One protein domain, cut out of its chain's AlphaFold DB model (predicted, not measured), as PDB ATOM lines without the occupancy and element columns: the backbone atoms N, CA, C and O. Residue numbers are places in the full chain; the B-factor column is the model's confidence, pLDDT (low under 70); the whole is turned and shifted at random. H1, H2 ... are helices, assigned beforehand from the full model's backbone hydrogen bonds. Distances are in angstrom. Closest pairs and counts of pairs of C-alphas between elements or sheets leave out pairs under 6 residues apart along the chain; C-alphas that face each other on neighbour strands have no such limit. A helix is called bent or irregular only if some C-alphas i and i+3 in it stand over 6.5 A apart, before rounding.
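Overview. This is residues 90 to 133 of the 133 residues of an uncharacterized protein of Theileria orientalis (UniProt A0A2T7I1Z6). The model is a loose, drawn-out chain with a small helix near each other's side at one end, H1 and H2, and a third helix, H3, at the far end of its longest axis. A long stretch with no named element, residues 110 to 122, joins H2 to H3 and holds a small turn of its own, while residues 127 to 132 stick out at the far end, of which 127 to 131 belong to H3. The printed part has 44 residues with three named helices, in the order H1, H2, H3, and no named strand. The class is all helix, although under half of the residues, 21 of 44, are in named elements. The whole is loose, with a radius of gyration of the C-alphas of 12.6 A, and the C-alphas span 38 by 16 by 16 A along their three main axes.

Along the chain. The printed part begins at Met 90, whose C-alpha is at (15.282, 28.975, 14.946). The first element is H1, residues 91 to 97, which begins at C-alpha 91 at (15.593, 26.508, 17.900) and measures 9.8 A from first to last C-alpha. After seven residues comes H2, residues 105 to 109, five residues long and 6.2 A from first to last C-alpha, beginning at C-alpha 105 at (7.753, 19.538, 21.068). The 13 residues from 110 to 122 follow with no named element. H3, residues 123 to 131, is the longest helix by residues, with 9 residues and 12.1 A from first to last C-alpha. It ends at C-alpha 131 at (-10.465, 39.996, 14.020), two residues before Leu 133.

Arrangement. H1 and H2 are close but not clearly touching, with 2 pairs of C-alphas within 8 A. The closest C-alphas of the two are those of Leu 91 and Tyr 108, 6.5 A apart, and their centres are 13.0 A apart. Neither of them touches another helix. H3 touches no helix: it is apart from H1, and it is also apart from H2, the helix before it in the chain. In the stretch between H2 and H3, residues 115 to 116 pair with residues 119 to 120, antiparallel, as strands do, but these runs are too short to be named. Residues 127 to 132 stand free, with no C-alpha 8 or more residues away along the chain within 10 A. In the backbones of H1, H2 and H3 every O i to N i+4 pair is within hydrogen-bond range, and none of the three is bent or irregular.

Size, cuts and confidence. The outline is a rod, and the two C-alphas farthest apart in the domain, those of Leu 96 and Asn 132, are 38.3 A apart. The first and last printed C-alphas, those of Met 90 and Leu 133, are 28.1 A apart. The printed part has no cut, and residue 133 is also the last residue of the full chain of 133. The link from H1 to H2 is short, with 7 residues between them, and the link from H2 to H3 is long, with 13. The C-alphas of residues 110 to 122 lie 4 to 12 A from the mean of the C-alphas. The mean pLDDT of the printed part is 76.9; H1 has a mean of 83, H2 of 80 and H3 of 78. Eight residues are under 70, namely residues 115 to 121 and residue 133, where the model's confidence is low.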
ATOM      1  N   MET A  90      13.994  28.390  14.544       76.62
ATOM      2  CA  MET A  90      15.282  28.975  14.946       76.62
ATOM      3  C   MET A  90      15.800  28.372  16.265       76.62
ATOM      4  O   MET A  90      16.675  28.940  16.908       76.62
ATOM      5  N   LEU A  91      15.328  27.176  16.627       81.19
ATOM      6  CA  LEU A  91      15.593  26.508  17.900       81.19
ATOM      7  C   LEU A  91      17.087  26.425  18.237       81.19
ATOM      8  O   LEU A  91      17.493  26.714  19.356       81.19
ATOM      9  N   SER A  92      17.929  26.047  17.268       79.50
ATOM     10  CA  SER A  92      19.375  25.953  17.512       79.50
ATOM     11  C   SER A  92      19.994  27.301  17.888       79.50
ATOM     12  O   SER A  92      20.990  27.321  18.605       79.50
ATOM     13  N   LEU A  93      19.445  28.408  17.386       81.94
ATOM     14  CA  LEU A  93      19.910  29.749  17.712       81.94
ATOM     15  C   LEU A  93      19.394  30.175  19.091       81.94
ATOM     16  O   LEU A  93      20.177  30.662  19.896       81.94
ATOM     17  N   GLU A  94      18.118  29.923  19.384       82.25
ATOM     18  CA  GLU A  94      17.488  30.218  20.682       82.25
ATOM     19  C   GLU A  94      18.208  29.512  21.843       82.25
ATOM     20  O   GLU A  94      18.466  30.122  22.881       82.25
ATOM     21  N   ILE A  95      18.627  28.255  21.642       84.12
ATOM     22  CA  ILE A  95      19.441  27.502  22.610       84.12
ATOM     23  C   ILE A  95      20.799  28.183  22.837       84.12
ATOM     24  O   ILE A  95      21.240  28.313  23.977       84.12
ATOM     25  N   LEU A  96      21.475  28.625  21.770       84.25
ATOM     26  CA  LEU A  96      22.785  29.280  21.878       84.25
ATOM     27  C   LEU A  96      22.704  30.663  22.530       84.25
ATOM     28  O   LEU A  96      23.643  31.065  23.213       84.25
ATOM     29  N   MET A  97      21.598  31.380  22.326       89.06
ATOM     30  CA  MET A  97      21.344  32.671  22.969       89.06
ATOM     31  C   MET A  97      20.894  32.527  24.429       89.06
ATOM     32  O   MET A  97      20.872  33.517  25.154       89.06
ATOM     33  N   GLY A  98      20.574  31.306  24.875       85.25
ATOM     34  CA  GLY A  98      20.049  31.058  26.216       85.25
ATOM     35  C   GLY A  98      18.641  31.621  26.419       85.25
ATOM     36  O   GLY A  98      18.248  31.872  27.551       85.25
ATOM     37  N   GLU A  99      17.886  31.842  25.338       82.69
ATOM     38  CA  GLU A  99      16.503  32.335  25.406       82.69
ATOM     39  C   GLU A  99      15.505  31.224  25.769       82.69
ATOM     40  O   GLU A  99      14.365  31.503  26.141       82.69
ATOM     41  N   LEU A 100      15.928  29.960  25.672       78.75
ATOM     42  CA  LEU A 100      15.088  28.794  25.913       78.75
ATOM     43  C   LEU A 100      15.537  28.024  27.166       78.75
ATOM     44  O   LEU A 100      16.525  27.293  27.130       78.75
ATOM     45  N   ASP A 101      14.762  28.132  28.247       80.81
ATOM     46  CA  ASP A 101      14.993  27.372  29.490       80.81
ATOM     47  C   ASP A 101      14.501  25.916  29.404       80.81
ATOM     48  O   ASP A 101      15.078  25.011  30.009       80.81
ATOM     49  N   THR A 102      13.421  25.663  28.655       83.06
ATOM     50  CA  THR A 102      12.837  24.320  28.510       83.06
ATOM     51  C   THR A 102      12.488  24.026  27.063       83.06
ATOM     52  O   THR A 102      11.818  24.830  26.421       83.06
ATOM     53  N   LEU A 103      12.875  22.846  26.581       83.50
ATOM     54  CA  LEU A 103      12.611  22.408  25.214       83.50
ATOM     55  C   LEU A 103      11.297  21.629  25.136       83.50
ATOM     56  O   LEU A 103      11.154  20.592  25.785       83.50
ATOM     57  N   GLN A 104      10.348  22.118  24.335       85.38
ATOM     58  CA  GLN A 104       9.062  21.461  24.110       85.38
ATOM     59  C   GLN A 104       8.890  21.043  22.646       85.38
ATOM     60  O   GLN A 104       9.543  21.551  21.732       85.38
ATOM     61  N   ASN A 105       7.972  20.104  22.405       82.31
ATOM     62  CA  ASN A 105       7.753  19.538  21.068       82.31
ATOM     63  C   ASN A 105       7.326  20.597  20.038       82.31
ATOM     64  O   ASN A 105       7.723  20.514  18.877       82.31
ATOM     65  N   TYR A 106       6.540  21.591  20.457       81.31
ATOM     66  CA  TYR A 106       6.072  22.670  19.586       81.31
ATOM     67  C   TYR A 106       7.197  23.643  19.197       81.31
ATOM     68  O   TYR A 106       7.212  24.111  18.062       81.31
ATOM     69  N   ASP A 107       8.196  23.862  20.063       79.38
ATOM     70  CA  ASP A 107       9.377  24.681  19.741       79.38
ATOM     71  C   ASP A 107      10.230  23.976  18.677       79.38
ATOM     72  O   ASP A 107      10.700  24.574  17.701       79.38
ATOM     73  N   TYR A 108      10.365  22.650  18.808       78.75
ATOM     74  CA  TYR A 108      11.019  21.850  17.780       78.75
ATOM     75  C   TYR A 108      10.229  21.800  16.485       78.75
ATOM     76  O   TYR A 108      10.879  21.785  15.450       78.75
ATOM     77  N   MET A 109       8.891  21.778  16.507       80.69
ATOM     78  CA  MET A 109       8.063  21.712  15.296       80.69
ATOM     79  C   MET A 109       7.721  23.079  14.688       80.69
ATOM     80  O   MET A 109       7.289  23.131  13.538       80.69
ATOM     81  N   ASN A 110       8.114  24.185  15.330       77.38
ATOM     82  CA  ASN A 110       7.688  25.542  14.958       77.38
ATOM     83  C   ASN A 110       6.153  25.645  14.858       77.38
ATOM     84  O   ASN A 110       5.619  26.299  13.959       77.38
ATOM     85  N   ASP A 111       5.474  24.922  15.748       80.19
ATOM     86  CA  ASP A 111       4.025  24.936  15.885       80.19
ATOM     87  C   ASP A 111       3.635  25.962  16.947       80.19
ATOM     88  O   ASP A 111       4.407  26.290  17.852       80.19
ATOM     89  N   GLU A 112       2.414  26.476  16.846       74.56
ATOM     90  CA  GLU A 112       1.899  27.418  17.830       74.56
ATOM     91  C   GLU A 112       1.840  26.784  19.221       74.56
ATOM     92  O   GLU A 112       1.344  25.668  19.401       74.56
ATOM     93  N   LYS A 113       2.333  27.522  20.223       76.56
ATOM     94  CA  LYS A 113       2.263  27.073  21.613       76.56
ATOM     95  C   LYS A 113       0.793  26.845  21.987       76.56
ATOM     96  O   LYS A 113      -0.031  27.732  21.752       76.56
ATOM     97  N   PRO A 114       0.450  25.694  22.593       70.06
ATOM     98  CA  PRO A 114      -0.933  25.389  22.961       70.06
ATOM     99  C   PRO A 114      -1.483  26.340  24.034       70.06
ATOM    100  O   PRO A 114      -2.695  26.520  24.138       70.06
ATOM    101  N   PHE A 115      -0.594  26.959  24.814       66.94
ATOM    102  CA  PHE A 115      -0.922  27.936  25.840       66.94
ATOM    103  C   PHE A 115      -0.038  29.167  25.662       66.94
ATOM    104  O   PHE A 115       1.183  29.042  25.572       66.94
ATOM    105  N   ASN A 116      -0.660  30.341  25.654       68.75
ATOM    106  CA  ASN A 116       0.015  31.633  25.729       68.75
ATOM    107  C   ASN A 116      -0.532  32.428  26.920       68.75
ATOM    108  O   ASN A 116      -1.577  32.086  27.473       68.75
ATOM    109  N   GLU A 117       0.125  33.535  27.279       65.88
ATOM    110  CA  GLU A 117      -0.354  34.459  28.326       65.88
ATOM    111  C   GLU A 117      -1.797  34.950  28.087       65.88
ATOM    112  O   GLU A 117      -2.498  35.319  29.025       65.88
ATOM    113  N   PHE A 118      -2.262  34.901  26.834       62.53
ATOM    114  CA  PHE A 118      -3.596  35.327  26.409       62.53
ATOM    115  C   PHE A 118      -4.662  34.211  26.410       62.53
ATOM    116  O   PHE A 118      -5.818  34.491  26.089       62.53
ATOM    117  N   GLY A 119      -4.315  32.966  26.767       67.25
ATOM    118  CA  GLY A 119      -5.258  31.846  26.886       67.25
ATOM    119  C   GLY A 119      -4.860  30.575  26.125       67.25
ATOM    120  O   GLY A 119      -3.687  30.334  25.837       67.25
ATOM    121  N   LEU A 120      -5.865  29.736  25.843       63.91
ATOM    122  CA  LEU A 120      -5.721  28.495  25.079       63.91
ATOM    123  C   LEU A 120      -5.654  28.818  23.580       63.91
ATOM    124  O   LEU A 120      -6.558  29.464  23.052       63.91
ATOM    125  N   GLY A 121      -4.610  28.341  22.907       65.69
ATOM    126  CA  GLY A 121      -4.365  28.592  21.488       65.69
ATOM    127  C   GLY A 121      -3.200  29.545  21.219       65.69
ATOM    128  O   GLY A 121      -2.748  30.311  22.077       65.69
ATOM    129  N   GLY A 122      -2.688  29.473  19.993       70.88
ATOM    130  CA  GLY A 122      -1.601  30.325  19.547       70.88
ATOM    131  C   GLY A 122      -2.009  31.783  19.355       70.88
ATOM    132  O   GLY A 122      -3.190  32.130  19.285       70.88
ATOM    133  N   ILE A 123      -1.007  32.656  19.246       71.69
ATOM    134  CA  ILE A 123      -1.199  34.091  18.993       71.69
ATOM    135  C   ILE A 123      -2.006  34.315  17.707       71.69
ATOM    136  O   ILE A 123      -2.846  35.211  17.668       71.69
ATOM    137  N   HIS A 124      -1.804  33.482  16.683       74.06
ATOM    138  CA  HIS A 124      -2.519  33.590  15.413       74.06
ATOM    139  C   HIS A 124      -4.009  33.288  15.584       74.06
ATOM    140  O   HIS A 124      -4.841  34.119  15.229       74.06
ATOM    141  N   SER A 125      -4.345  32.176  16.248       73.62
ATOM    142  CA  SER A 125      -5.735  31.824  16.569       73.62
ATOM    143  C   SER A 125      -6.422  32.882  17.443       73.62
ATOM    144  O   SER A 125      -7.600  33.193  17.261       73.62
ATOM    145  N   HIS A 126      -5.691  33.501  18.375       74.19
ATOM    146  CA  HIS A 126      -6.230  34.602  19.175       74.19
ATOM    147  C   HIS A 126      -6.515  35.854  18.329       74.19
ATOM    148  O   HIS A 126      -7.539  36.514  18.523       74.19
ATOM    149  N   ILE A 127      -5.630  36.186  17.384       79.12
ATOM    150  CA  ILE A 127      -5.821  37.309  16.461       79.12
ATOM    151  C   ILE A 127      -6.996  37.043  15.520       79.12
ATOM    152  O   ILE A 127      -7.809  37.942  15.345       79.12
ATOM    153  N   GLU A 128      -7.131  35.836  14.973       81.81
ATOM    154  CA  GLU A 128      -8.268  35.428  14.133       81.81
ATOM    155  C   GLU A 128      -9.595  35.609  14.873       81.81
ATOM    156  O   GLU A 128     -10.452  36.378  14.436       81.81
ATOM    157  N   ASN A 129      -9.697  35.050  16.083       80.00
ATOM    158  CA  ASN A 129     -10.880  35.202  16.933       80.00
ATOM    159  C   ASN A 129     -11.202  36.672  17.242       80.00
ATOM    160  O   ASN A 129     -12.368  37.059  17.305       80.00
ATOM    161  N   LYS A 130     -10.180  37.513  17.446       80.00
ATOM    162  CA  LYS A 130     -10.367  38.946  17.719       80.00
ATOM    163  C   LYS A 130     -10.749  39.741  16.469       80.00
ATOM    164  O   LYS A 130     -11.483  40.721  16.577       80.00
ATOM    165  N   MET A 131     -10.230  39.347  15.311       84.75
ATOM    166  CA  MET A 131     -10.465  39.996  14.020       84.75
ATOM    167  C   MET A 131     -11.686  39.434  13.281       84.75
ATOM    168  O   MET A 131     -12.053  39.975  12.240       84.75
ATOM    169  N   ASN A 132     -12.351  38.422  13.848       72.44
ATOM    170  CA  ASN A 132     -13.532  37.769  13.286       72.44
ATOM    171  C   ASN A 132     -13.266  37.183  11.881       72.44
ATOM    172  O   ASN A 132     -14.114  37.271  10.988       72.44
ATOM    173  N   LEU A 133     -12.056  36.644  11.704       62.50
ATOM    174  CA  LEU A 133     -11.586  35.904  10.529       62.50
ATOM    175  C   LEU A 133     -11.652  34.406  10.829       62.50
ATOM    176  O   LEU A 133     -12.066  33.661   9.914       62.50
TER     177      LEU A 133